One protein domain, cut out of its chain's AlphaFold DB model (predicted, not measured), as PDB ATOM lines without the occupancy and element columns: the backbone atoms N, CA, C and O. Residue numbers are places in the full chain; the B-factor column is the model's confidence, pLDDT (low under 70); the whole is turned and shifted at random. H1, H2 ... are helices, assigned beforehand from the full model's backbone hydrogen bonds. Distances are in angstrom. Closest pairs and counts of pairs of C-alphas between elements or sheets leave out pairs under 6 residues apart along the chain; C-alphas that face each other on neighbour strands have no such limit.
ATOM      1  N   ASP A 563     180.243  -9.881  60.575       73.88
ATOM      2  CA  ASP A 563     179.418  -8.878  59.924       73.88
ATOM      3  C   ASP A 563     179.067  -7.788  60.943       73.88
ATOM      4  O   ASP A 563     179.166  -6.595  60.647       73.88
ATOM      5  N   LEU A 564     178.797  -8.178  62.197       79.75
ATOM      6  CA  LEU A 564     178.704  -7.243  63.320       79.75
ATOM      7  C   LEU A 564     180.025  -6.492  63.561       79.75
ATOM      8  O   LEU A 564     180.001  -5.281  63.786       79.75
ATOM      9  N   GLN A 565     181.178  -7.165  63.487       83.94
ATOM     10  CA  GLN A 565     182.485  -6.521  63.639       83.94
ATOM     11  C   GLN A 565     182.753  -5.528  62.499       83.94
ATOM     12  O   GLN A 565     183.213  -4.416  62.760       83.94
ATOM     13  N   ALA A 566     182.412  -5.878  61.254       80.69
ATOM     14  CA  ALA A 566     182.525  -4.980  60.107       80.69
ATOM     15  C   ALA A 566     181.621  -3.738  60.244       80.69
ATOM     16  O   ALA A 566     182.079  -2.620  60.012       80.69
ATOM     17  N   VAL A 567     180.370  -3.906  60.690       83.31
ATOM     18  CA  VAL A 567     179.435  -2.791  60.937       83.31
ATOM     19  C   VAL A 567     179.916  -1.888  62.076       83.31
ATOM     20  O   VAL A 567     179.849  -0.663  61.959       83.31
ATOM     21  N   LEU A 568     180.440  -2.457  63.166       84.88
ATOM     22  CA  LEU A 568     181.041  -1.677  64.254       84.88
ATOM     23  C   LEU A 568     182.259  -0.878  63.763       84.88
ATOM     24  O   LEU A 568     182.399   0.291  64.123       84.88
ATOM     25  N   GLN A 569     183.089  -1.462  62.894       86.00
ATOM     26  CA  GLN A 569     184.236  -0.781  62.295       86.00
ATOM     27  C   GLN A 569     183.809   0.346  61.329       86.00
ATOM     28  O   GLN A 569     184.361   1.441  61.410       86.00
ATOM     29  N   GLU A 570     182.776   0.152  60.489       85.44
ATOM     30  CA  GLU A 570     182.203   1.216  59.632       85.44
ATOM     31  C   GLU A 570     181.720   2.412  60.477       85.44
ATOM     32  O   GLU A 570     181.994   3.567  60.142       85.44
ATOM     33  N   ILE A 571     181.054   2.141  61.608       88.56
ATOM     34  CA  ILE A 571     180.554   3.164  62.540       88.56
ATOM     35  C   ILE A 571     181.696   3.916  63.244       88.56
ATOM     36  O   ILE A 571     181.580   5.126  63.445       88.56
ATOM     37  N   VAL A 572     182.779   3.229  63.621       89.69
ATOM     38  CA  VAL A 572     183.939   3.835  64.302       89.69
ATOM     39  C   VAL A 572     184.784   4.678  63.346       89.69
ATOM     40  O   VAL A 572     185.133   5.810  63.688       89.69
ATOM     41  N   ASP A 573     185.083   4.167  62.150       90.19
ATOM     42  CA  ASP A 573     185.974   4.841  61.198       90.19
ATOM     43  C   ASP A 573     185.267   5.959  60.414       90.19
ATOM     44  O   ASP A 573     185.872   6.990  60.108       90.19
ATOM     45  N   HIS A 574     183.975   5.789  60.098       90.62
ATOM     46  CA  HIS A 574     183.228   6.684  59.207       90.62
ATOM     47  C   HIS A 574     181.895   7.205  59.799       90.62
ATOM     48  O   HIS A 574     180.893   7.273  59.080       90.62
ATOM     49  N   PRO A 575     181.842   7.669  61.069       89.56
ATOM     50  CA  PRO A 575     180.587   8.028  61.743       89.56
ATOM     51  C   PRO A 575     179.783   9.112  61.012       89.56
ATOM     52  O   PRO A 575     178.555   9.076  61.017       89.56
ATOM     53  N   LYS A 576     180.457  10.056  60.335       89.25
ATOM     54  CA  LYS A 576     179.785  11.068  59.502       89.25
ATOM     55  C   LYS A 576     179.095  10.447  58.291       89.25
ATOM     56  O   LYS A 576     177.910  10.679  58.119       89.25
ATOM     57  N   ALA A 577     179.781   9.588  57.536       88.94
ATOM     58  CA  ALA A 577     179.181   8.920  56.383       88.94
ATOM     59  C   ALA A 577     177.986   8.039  56.788       88.94
ATOM     60  O   ALA A 577     177.009   7.963  56.051       88.94
ATOM     61  N   VAL A 578     178.016   7.428  57.981       89.19
ATOM     62  CA  VAL A 578     176.863   6.703  58.542       89.19
ATOM     63  C   VAL A 578     175.697   7.651  58.862       89.19
ATOM     64  O   VAL A 578     174.551   7.301  58.579       89.19
ATOM     65  N   CYS A 579     175.951   8.849  59.401       89.06
ATOM     66  CA  CYS A 579     174.922   9.882  59.571       89.06
ATOM     67  C   CYS A 579     174.365  10.366  58.222       89.06
ATOM     68  O   CYS A 579     173.157  10.293  58.021       89.06
ATOM     69  N   ASP A 580     175.227  10.768  57.287       91.56
ATOM     70  CA  ASP A 580     174.853  11.290  55.966       91.56
ATOM     71  C   ASP A 580     174.032  10.250  55.170       91.56
ATOM     72  O   ASP A 580     173.005  10.565  54.564       91.56
ATOM     73  N   ARG A 581     174.430   8.969  55.235       89.94
ATOM     74  CA  ARG A 581     173.716   7.825  54.639       89.94
ATOM     75  C   ARG A 581     172.354   7.592  55.295       89.94
ATOM     76  O   ARG A 581     171.389   7.310  54.589       89.94
ATOM     77  N   ARG A 582     172.246   7.718  56.623       91.12
ATOM     78  CA  ARG A 582     170.966   7.611  57.349       91.12
ATOM     79  C   ARG A 582     170.036   8.779  57.030       91.12
ATOM     80  O   ARG A 582     168.850   8.543  56.826       91.12
ATOM     81  N   GLU A 583     170.552  10.002  56.934       92.62
ATOM     82  CA  GLU A 583     169.761  11.170  56.543       92.62
ATOM     83  C   GLU A 583     169.253  11.036  55.100       92.62
ATOM     84  O   GLU A 583     168.060  11.190  54.854       92.62
ATOM     85  N   SER A 584     170.118  10.635  54.161       94.06
ATOM     86  CA  SER A 584     169.732  10.368  52.769       94.06
ATOM     87  C   SER A 584     168.670   9.263  52.651       94.06
ATOM     88  O   SER A 584     167.710   9.413  51.891       94.06
ATOM     89  N   LEU A 585     168.778   8.186  53.439       92.00
ATOM     90  CA  LEU A 585     167.752   7.141  53.507       92.00
ATOM     91  C   LEU A 585     166.427   7.670  54.077       92.00
ATOM     92  O   LEU A 585     165.378   7.375  53.512       92.00
ATOM     93  N   LEU A 586     166.455   8.475  55.145       92.88
ATOM     94  CA  LEU A 586     165.250   9.084  55.723       92.88
ATOM     95  C   LEU A 586     164.561  10.040  54.739       92.88
ATOM     96  O   LEU A 586     163.348   9.956  54.570       92.88
ATOM     97  N   GLN A 587     165.319  10.891  54.041       93.38
ATOM     98  CA  GLN A 587     164.790  11.776  52.995       93.38
ATOM     99  C   GLN A 587     164.168  10.975  51.835       93.38
ATOM    100  O   GLN A 587     163.086  11.313  51.356       93.38
ATOM    101  N   THR A 588     164.818   9.881  51.418       94.44
ATOM    102  CA  THR A 588     164.313   8.988  50.360       94.44
ATOM    103  C   THR A 588     163.005   8.310  50.772       94.44
ATOM    104  O   THR A 588     162.053   8.280  49.991       94.44
ATOM    105  N   TRP A 589     162.925   7.795  52.002       93.75
ATOM    106  CA  TRP A 589     161.733   7.106  52.496       93.75
ATOM    107  C   TRP A 589     160.583   8.049  52.863       93.75
ATOM    108  O   TRP A 589     159.439   7.668  52.646       93.75
ATOM    109  N   ASP A 590     160.836   9.275  53.331       92.31
ATOM    110  CA  ASP A 590     159.780  10.284  53.524       92.31
ATOM    111  C   ASP A 590     159.166  10.718  52.182       92.31
ATOM    112  O   ASP A 590     157.942  10.767  52.047       92.31
ATOM    113  N   ALA A 591     159.992  10.941  51.151       92.44
ATOM    114  CA  ALA A 591     159.500  11.186  49.797       92.44
ATOM    115  C   ALA A 591     158.666   9.996  49.284       92.44
ATOM    116  O   ALA A 591     157.523  10.174  48.857       92.44
ATOM    117  N   ARG A 592     159.186   8.765  49.408       93.38
ATOM    118  CA  ARG A 592     158.488   7.563  48.934       93.38
ATOM    119  C   ARG A 592     157.193   7.278  49.699       93.38
ATOM    120  O   ARG A 592     156.203   6.868  49.097       93.38
ATOM    121  N   ALA A 593     157.164   7.552  51.003       93.19
ATOM    122  CA  ALA A 593     155.967   7.437  51.825       93.19
ATOM    123  C   ALA A 593     154.851   8.375  51.345       93.19
ATOM    124  O   ALA A 593     153.699   7.947  51.289       93.19
ATOM    125  N   ARG A 594     155.180   9.617  50.959       92.69
ATOM    126  CA  ARG A 594     154.224  10.589  50.398       92.69
ATOM    127  C   ARG A 594     153.692  10.137  49.034       92.69
ATOM    128  O   ARG A 594     152.478  10.121  48.845       92.69
ATOM    129  N   ASP A 595     154.575   9.706  48.131       93.69
ATOM    130  CA  ASP A 595     154.206   9.223  46.788       93.69
ATOM    131  C   ASP A 595     153.230   8.036  46.826       93.69
ATOM    132  O   ASP A 595     152.330   7.936  45.994       93.69
ATOM    133  N   LEU A 596     153.399   7.132  47.797       93.81
ATOM    134  CA  LEU A 596     152.615   5.900  47.907       93.81
ATOM    135  C   LEU A 596     151.265   6.063  48.635       93.81
ATOM    136  O   LEU A 596     150.483   5.109  48.650       93.81
ATOM    137  N   VAL A 597     150.959   7.218  49.249       91.69
ATOM    138  CA  VAL A 597     149.682   7.420  49.979       91.69
ATOM    139  C   VAL A 597     148.450   7.072  49.122       91.69
ATOM    140  O   VAL A 597     147.620   6.294  49.601       91.69
ATOM    141  N   PRO A 598     148.317   7.539  47.860       90.94
ATOM    142  CA  PRO A 598     147.127   7.263  47.047       90.94
ATOM    143  C   PRO A 598     146.985   5.785  46.657       90.94
ATOM    144  O   PRO A 598     145.870   5.297  46.462       90.94
ATOM    145  N   GLU A 599     148.096   5.052  46.547       92.25
ATOM    146  CA  GLU A 599     148.075   3.616  46.259       92.25
ATOM    147  C   GLU A 599     147.617   2.813  47.480       92.25
ATOM    148  O   GLU A 599     146.725   1.970  47.363       92.25
ATOM    149  N   SER A 600     148.141   3.127  48.667       91.50
ATOM    150  CA  SER A 600     147.676   2.511  49.912       91.50
ATOM    151  C   SER A 600     146.214   2.843  50.214       91.50
ATOM    152  O   SER A 600     145.463   1.950  50.597       91.50
ATOM    153  N   GLU A 601     145.760   4.078  49.975       90.25
ATOM    154  CA  GLU A 601     144.341   4.437  50.104       90.25
ATOM    155  C   GLU A 601     143.464   3.602  49.157       90.25
ATOM    156  O   GLU A 601     142.442   3.049  49.570       90.25
ATOM    157  N   LYS A 602     143.885   3.455  47.894       90.75
ATOM    158  CA  LYS A 602     143.210   2.611  46.898       90.75
ATOM    159  C   LYS A 602     143.161   1.141  47.332       90.75
ATOM    160  O   LYS A 602     142.154   0.485  47.076       90.75
ATOM    161  N   LEU A 603     144.212   0.614  47.962       90.69
ATOM    162  CA  LEU A 603     144.260  -0.761  48.477       90.69
ATOM    163  C   LEU A 603     143.342  -0.948  49.696       90.69
ATOM    164  O   LEU A 603     142.541  -1.878  49.709       90.69
ATOM    165  N   LEU A 604     143.366  -0.031  50.667       89.56
ATOM    166  CA  LEU A 604     142.464  -0.079  51.824       89.56
ATOM    167  C   LEU A 604     140.987   0.073  51.421       89.56
ATOM    168  O   LEU A 604     140.125  -0.606  51.976       89.56
ATOM    169  N   LYS A 605     140.681   0.890  50.403       88.00
ATOM    170  CA  LYS A 605     139.328   1.020  49.828       88.00
ATOM    171  C   LYS A 605     138.788  -0.263  49.177       88.00
ATOM    172  O   LYS A 605     137.582  -0.347  48.963       88.00
ATOM    173  N   GLN A 606     139.631  -1.260  48.893       89.56
ATOM    174  CA  GLN A 606     139.212  -2.567  48.361       89.56
ATOM    175  C   GLN A 606     138.870  -3.597  49.453       89.56
ATOM    176  O   GLN A 606     138.323  -4.650  49.127       89.56
ATOM    177  N   ILE A 607     139.153  -3.319  50.733       88.94
ATOM    178  CA  ILE A 607     138.852  -4.249  51.834       88.94
ATOM    179  C   ILE A 607     137.322  -4.380  51.988       88.94
ATOM    180  O   ILE A 607     136.648  -3.361  52.185       88.94
ATOM    181  N   PRO A 608     136.753  -5.604  51.904       85.25
ATOM    182  CA  PRO A 608     135.304  -5.805  51.894       85.25
ATOM    183  C   PRO A 608     134.667  -5.612  53.274       85.25
ATOM    184  O   PRO A 608     133.554  -5.091  53.355       85.25
ATOM    185  N   ASP A 609     135.362  -5.981  54.356       86.62
ATOM    186  CA  ASP A 609     134.891  -5.696  55.709       86.62
ATOM    187  C   ASP A 609     135.013  -4.199  56.025       86.62
ATOM    188  O   ASP A 609     136.091  -3.602  55.995       86.62
ATOM    189  N   ARG A 610     133.874  -3.601  56.377       84.44
ATOM    190  CA  ARG A 610     133.758  -2.207  56.799       84.44
ATOM    191  C   ARG A 610     134.501  -1.935  58.109       84.44
ATOM    192  O   ARG A 610     135.007  -0.826  58.275       84.44
ATOM    193  N   HIS A 611     134.560  -2.896  59.031       84.69
ATOM    194  CA  HIS A 611     135.190  -2.701  60.337       84.69
ATOM    195  C   HIS A 611     136.716  -2.715  60.220       84.69
ATOM    196  O   HIS A 611     137.353  -1.742  60.625       84.69
ATOM    197  N   LEU A 612     137.291  -3.727  59.562       85.00
ATOM    198  CA  LEU A 612     138.717  -3.775  59.232       85.00
ATOM    199  C   LEU A 612     139.150  -2.588  58.354       85.00
ATOM    200  O   LEU A 612     140.183  -1.975  58.626       85.00
ATOM    201  N   ARG A 613     138.342  -2.189  57.357       87.75
ATOM    202  CA  ARG A 613     138.629  -0.996  56.541       87.75
ATOM    203  C   ARG A 613     138.664   0.288  57.373       87.75
ATOM    204  O   ARG A 613     139.564   1.098  57.176       87.75
ATOM    205  N   CYS A 614     137.723   0.468  58.301       85.12
ATOM    206  CA  CYS A 614     137.706   1.616  59.210       85.12
ATOM    207  C   CYS A 614     138.952   1.630  60.114       85.12
ATOM    208  O   CYS A 614     139.650   2.639  60.186       85.12
ATOM    209  N   LEU A 615     139.281   0.482  60.720       87.25
ATOM    210  CA  LEU A 615     140.441   0.312  61.600       87.25
ATOM    211  C   LEU A 615     141.767   0.633  60.892       87.25
ATOM    212  O   LEU A 615     142.597   1.348  61.444       87.25
ATOM    213  N   LEU A 616     141.962   0.132  59.668       87.44
ATOM    214  CA  LEU A 616     143.205   0.335  58.917       87.44
ATOM    215  C   LEU A 616     143.294   1.712  58.234       87.44
ATOM    216  O   LEU A 616     144.402   2.169  57.958       87.44
ATOM    217  N   ARG A 617     142.166   2.389  57.962       86.69
ATOM    218  CA  ARG A 617     142.158   3.758  57.409       86.69
ATOM    219  C   ARG A 617     142.254   4.861  58.460       86.69
ATOM    220  O   ARG A 617     142.668   5.956  58.098       86.69
ATOM    221  N   GLY A 618     141.787   4.633  59.687       83.19
ATOM    222  CA  GLY A 618     141.680   5.655  60.741       83.19
ATOM    223  C   GLY A 618     140.623   6.751  60.497       83.19
ATOM    224  O   GLY A 618     140.147   7.359  61.452       83.19
ATOM    225  N   VAL A 619     140.214   6.981  59.242       83.19
ATOM    226  CA  VAL A 619     139.258   8.019  58.818       83.19
ATOM    227  C   VAL A 619     138.046   7.432  58.066       83.19
ATOM    228  O   VAL A 619     138.162   6.357  57.464       83.19
ATOM    229  N   PRO A 620     136.885   8.125  58.054       79.62
ATOM    230  CA  PRO A 620     135.705   7.739  57.276       79.62
ATOM    231  C   PRO A 620     135.979   7.583  55.778       79.62
ATOM    232  O   PRO A 620     136.910   8.177  55.233       79.62
ATOM    233  N   ASP A 621     135.130   6.818  55.080       78.75
ATOM    234  CA  ASP A 621     135.441   6.419  53.707       78.75
ATOM    235  C   ASP A 621     135.571   7.600  52.722       78.75
ATOM    236  O   ASP A 621     136.399   7.536  51.801       78.75
ATOM    237  N   ASP A 622     134.805   8.664  52.977       78.75
ATOM    238  CA  ASP A 622     134.679   9.901  52.196       78.75
ATOM    239  C   ASP A 622     135.818  10.918  52.411       78.75
ATOM    240  O   ASP A 622     135.892  11.913  51.690       78.75
ATOM    241  N   GLN A 623     136.697  10.700  53.397       81.31
ATOM    242  CA  GLN A 623     137.803  11.609  53.723       81.31
ATOM    243  C   GLN A 623     139.146  11.083  53.181       81.31
ATOM    244  O   GLN A 623     139.372   9.867  53.198       81.31
ATOM    245  N   PRO A 624     140.049  11.961  52.699       82.00
ATOM    246  CA  PRO A 624     141.405  11.561  52.328       82.00
ATOM    247  C   PRO A 624     142.187  11.118  53.571       82.00
ATOM    248  O   PRO A 624     141.945  11.605  54.673       82.00
ATOM    249  N   VAL A 625     143.137  10.201  53.394       85.00
ATOM    250  CA  VAL A 625     144.020   9.745  54.478       85.00
ATOM    251  C   VAL A 625     145.243  10.656  54.629       85.00
ATOM    252  O   VAL A 625     145.926  10.963  53.653       85.00
ATOM    253  N   GLU A 626     145.548  11.062  55.862       84.31
ATOM    254  CA  GLU A 626     146.746  11.847  56.187       84.31
ATOM    255  C   GLU A 626     147.922  10.937  56.574       84.31
ATOM    256  O   GLU A 626     147.752   9.927  57.261       84.31
ATOM    257  N   LEU A 627     149.139  11.280  56.138       84.25
ATOM    258  CA  LEU A 627     150.331  10.460  56.376       84.25
ATOM    259  C   LEU A 627     150.605  10.306  57.883       84.25
ATOM    260  O   LEU A 627     150.869  11.285  58.575       84.25
ATOM    261  N   GLY A 628     150.566   9.062  58.369       81.62
ATOM    262  CA  GLY A 628     150.710   8.713  59.788       81.62
ATOM    263  C   GLY A 628     149.395   8.371  60.504       81.62
ATOM    264  O   GLY A 628     149.447   7.777  61.575       81.62
ATOM    265  N   ALA A 629     148.231   8.664  59.909       83.75
ATOM    266  CA  ALA A 629     146.913   8.353  60.482       83.75
ATOM    267  C   ALA A 629     146.312   7.006  60.014       83.75
ATOM    268  O   ALA A 629     145.241   6.619  60.479       83.75
ATOM    269  N   PHE A 630     146.974   6.292  59.095       90.88
ATOM    270  CA  PHE A 630     146.478   5.055  58.474       90.88
ATOM    271  C   PHE A 630     147.585   4.004  58.289       90.88
ATOM    272  O   PHE A 630     148.777   4.323  58.274       90.88
ATOM    273  N   PHE A 631     147.197   2.743  58.090       91.44
ATOM    274  CA  PHE A 631     148.127   1.643  57.831       91.44
ATOM    275  C   PHE A 631     148.651   1.668  56.385       91.44
ATOM    276  O   PHE A 631     147.927   1.401  55.424       91.44
ATOM    277  N   HIS A 632     149.935   1.991  56.216       91.38
ATOM    278  CA  HIS A 632     150.523   2.297  54.906       91.38
ATOM    279  C   HIS A 632     150.962   1.049  54.114       91.38
ATOM    280  O   HIS A 632     152.147   0.747  53.996       91.38
ATOM    281  N   VAL A 633     149.981   0.312  53.581       91.75
ATOM    282  CA  VAL A 633     150.131  -0.979  52.870       91.75
ATOM    283  C   VAL A 633     151.282  -1.012  51.852       91.75
ATOM    284  O   VAL A 633     152.150  -1.881  51.934       91.75
ATOM    285  N   ALA A 634     151.300  -0.097  50.878       91.69
ATOM    286  CA  ALA A 634     152.277  -0.113  49.788       91.69
ATOM    287  C   ALA A 634     153.699   0.197  50.283       91.69
ATOM    288  O   ALA A 634     154.649  -0.471  49.876       91.69
ATOM    289  N   LEU A 635     153.840   1.139  51.224       93.12
ATOM    290  CA  LEU A 635     155.122   1.448  51.857       93.12
ATOM    291  C   LEU A 635     155.654   0.251  52.658       93.12
ATOM    292  O   LEU A 635     156.837  -0.062  52.561       93.12
ATOM    293  N   TRP A 636     154.796  -0.459  53.399       92.38
ATOM    294  CA  TRP A 636     155.197  -1.673  54.115       92.38
ATOM    295  C   TRP A 636     155.675  -2.783  53.173       92.38
ATOM    296  O   TRP A 636     156.682  -3.424  53.475       92.38
ATOM    297  N   ARG A 637     155.025  -2.981  52.017       91.75
ATOM    298  CA  ARG A 637     155.497  -3.938  50.999       91.75
ATOM    299  C   ARG A 637     156.875  -3.554  50.445       91.75
ATOM    300  O   ARG A 637     157.758  -4.408  50.409       91.75
ATOM    301  N   GLU A 638     157.101  -2.288  50.081       92.38
ATOM    302  CA  GLU A 638     158.420  -1.836  49.598       92.38
ATOM    303  C   GLU A 638     159.511  -1.924  50.678       92.38
ATOM    304  O   GLU A 638     160.632  -2.339  50.379       92.38
ATOM    305  N   LEU A 639     159.196  -1.597  51.936       91.38
ATOM    306  CA  LEU A 639     160.127  -1.723  53.061       91.38
ATOM    307  C   LEU A 639     160.509  -3.185  53.332       91.38
ATOM    308  O   LEU A 639     161.691  -3.475  53.506       91.38
ATOM    309  N   LEU A 640     159.546  -4.114  53.332       88.31
ATOM    310  CA  LEU A 640     159.816  -5.547  53.505       88.31
ATOM    311  C   LEU A 640     160.643  -6.117  52.345       88.31
ATOM    312  O   LEU A 640     161.552  -6.912  52.585       88.31
ATOM    313  N   GLN A 641     160.377  -5.673  51.112       89.44
ATOM    314  CA  GLN A 641     161.142  -6.070  49.929       89.44
ATOM    315  C   GLN A 641     162.587  -5.546  49.979       89.44
ATOM    316  O   GLN A 641     163.520  -6.314  49.759       89.44
ATOM    317  N   GLN A 642     162.793  -4.269  50.320       88.88
ATOM    318  CA  GLN A 642     164.131  -3.675  50.471       88.88
ATOM    319  C   GLN A 642     164.909  -4.281  51.649       88.88
ATOM    320  O   GLN A 642     166.114  -4.495  51.549       88.88
ATOM    321  N   ALA A 643     164.223  -4.631  52.741       85.94
ATOM    322  CA  ALA A 643     164.809  -5.352  53.870       85.94
ATOM    323  C   ALA A 643     165.081  -6.844  53.584       85.94
ATOM    324  O   ALA A 643     165.655  -7.517  54.439       85.94
ATOM    325  N   SER A 644     164.666  -7.370  52.421       85.38
ATOM    326  CA  SER A 644     164.713  -8.805  52.084       85.38
ATOM    327  C   SER A 644     164.088  -9.696  53.171       85.38
ATOM    328  O   SER A 644     164.626 -10.744  53.526       85.38
ATOM    329  N   CYS A 645     162.962  -9.254  53.743       82.56
ATOM    330  CA  CYS A 645     162.293  -9.969  54.826       82.56
ATOM    331  C   CYS A 645     161.690 -11.294  54.332       82.56
ATOM    332  O   CYS A 645     161.086 -11.345  53.262       82.56
ATOM    333  N   SER A 646     161.799 -12.352  55.140       81.50
ATOM    334  CA  SER A 646     161.206 -13.665  54.852       81.50
ATOM    335  C   SER A 646     159.676 -13.667  54.911       81.50
ATOM    336  O   SER A 646     159.031 -14.459  54.232       81.50
ATOM    337  N   ASP A 647     159.094 -12.784  55.723       82.44
ATOM    338  CA  ASP A 647     157.672 -12.797  56.078       82.44
ATOM    339  C   ASP A 647     156.888 -11.860  55.142       82.44
ATOM    340  O   ASP A 647     156.281 -10.877  55.570       82.44
ATOM    341  N   VAL A 648     156.966 -12.133  53.835       80.31
ATOM    342  CA  VAL A 648     156.422 -11.273  52.765       80.31
ATOM    343  C   VAL A 648     154.902 -11.105  52.885       80.31
ATOM    344  O   VAL A 648     154.387  -9.993  52.760       80.31
ATOM    345  N   ASP A 649     154.194 -12.187  53.212       83.19
ATOM    346  CA  ASP A 649     152.727 -12.240  53.267       83.19
ATOM    347  C   ASP A 649     152.121 -11.479  54.463       83.19
ATOM    348  O   ASP A 649     150.901 -11.327  54.550       83.19
ATOM    349  N   LEU A 650     152.943 -10.977  55.394       85.62
ATOM    350  CA  LEU A 650     152.498 -10.332  56.637       85.62
ATOM    351  C   LEU A 650     151.535  -9.158  56.393       85.62
ATOM    352  O   LEU A 650     150.545  -9.004  57.108       85.62
ATOM    353  N   VAL A 651     151.799  -8.335  55.373       88.88
ATOM    354  CA  VAL A 651     150.942  -7.183  55.026       88.88
ATOM    355  C   VAL A 651     149.574  -7.646  54.524       88.88
ATOM    356  O   VAL A 651     148.554  -7.032  54.835       88.88
ATOM    357  N   ASP A 652     149.541  -8.760  53.800       87.69
ATOM    358  CA  ASP A 652     148.328  -9.284  53.182       87.69
ATOM    359  C   ASP A 652     147.480 -10.045  54.215       87.69
ATOM    360  O   ASP A 652     146.255  -9.932  54.208       87.69
ATOM    361  N   GLN A 653     148.117 -10.690  55.200       85.31
ATOM    362  CA  GLN A 653     147.459 -11.212  56.406       85.31
ATOM    363  C   GLN A 653     146.819 -10.092  57.249       85.31
ATOM    364  O   GLN A 653     145.711 -10.264  57.754       85.31
ATOM    365  N   ILE A 654     147.463  -8.921  57.365       87.94
ATOM    366  CA  ILE A 654     146.869  -7.740  58.023       87.94
ATOM    367  C   ILE A 654     145.665  -7.212  57.221       87.94
ATOM    368  O   ILE A 654     144.642  -6.877  57.815       87.94
ATOM    369  N   MET A 655     145.744  -7.175  55.884       86.88
ATOM    370  CA  MET A 655     144.627  -6.748  55.023       86.88
ATOM    371  C   MET A 655     143.442  -7.726  54.997       86.88
ATOM    372  O   MET A 655     142.309  -7.289  54.796       86.88
ATOM    373  N   ALA A 656     143.686  -9.028  55.168       84.06
ATOM    374  CA  ALA A 656     142.647 -10.057  55.236       84.06
ATOM    375  C   ALA A 656     142.024 -10.198  56.638       84.06
ATOM    376  O   ALA A 656     140.878 -10.631  56.760       84.06
ATOM    377  N   GLY A 657     142.771  -9.818  57.678       79.69
ATOM    378  CA  GLY A 657     142.465 -10.107  59.076       79.69
ATOM    379  C   GLY A 657     143.082 -11.439  59.511       79.69
ATOM    380  O   GLY A 657     142.870 -12.478  58.886       79.69
TER     381      GLY A 657
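This is residues 563 to 657 of the 896 residues of an uncharacterized protein of Symbiodinium microadriaticum (UniProt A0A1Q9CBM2). H2, the longest helix, is an arm leading into a loose head of four short helices, H3 to H6, while H1 turns off its other end to make a corner. The 95 printed residues have six named helices, H1 to H6 in chain order, and no named strand: all helix. The whole is loose, radius of gyration of the C-alphas 17.3 A, spanning 53 by 26 by 16 A.

H2, residues 575 to 595, is close to but not clearly touching H1, residues 563 to 573; their closest C-alphas, Val 578 and Ile 571, are 6.5 A apart. H2 and H3, residues 597 to 604, meet only through their link. H3 touches H5, residues 633 to 642, closest at C-alphas Ser 600 and Val 633, 5.2 A. H3 and H4, residues 610 to 617, form a hairpin, closest at C-alphas Leu 604 and Arg 613, 6.1 A. H5 and H6, residues 650 to 656, form another, closest at C-alphas Val 633 and Val 651, 6.6 A, and only just touch, with 3 pairs of C-alphas within 8 A. In the six helices every O i to N i+4 pair is within hydrogen-bond range.

H2 measures 30.3 A, from C-alpha 575 at (180.587, 8.028, 61.743) to C-alpha 595 at (154.206, 9.223, 46.788).

The printed part has no cut; the link H4 to H5 is long; no printed residue is under 70 in pLDDT.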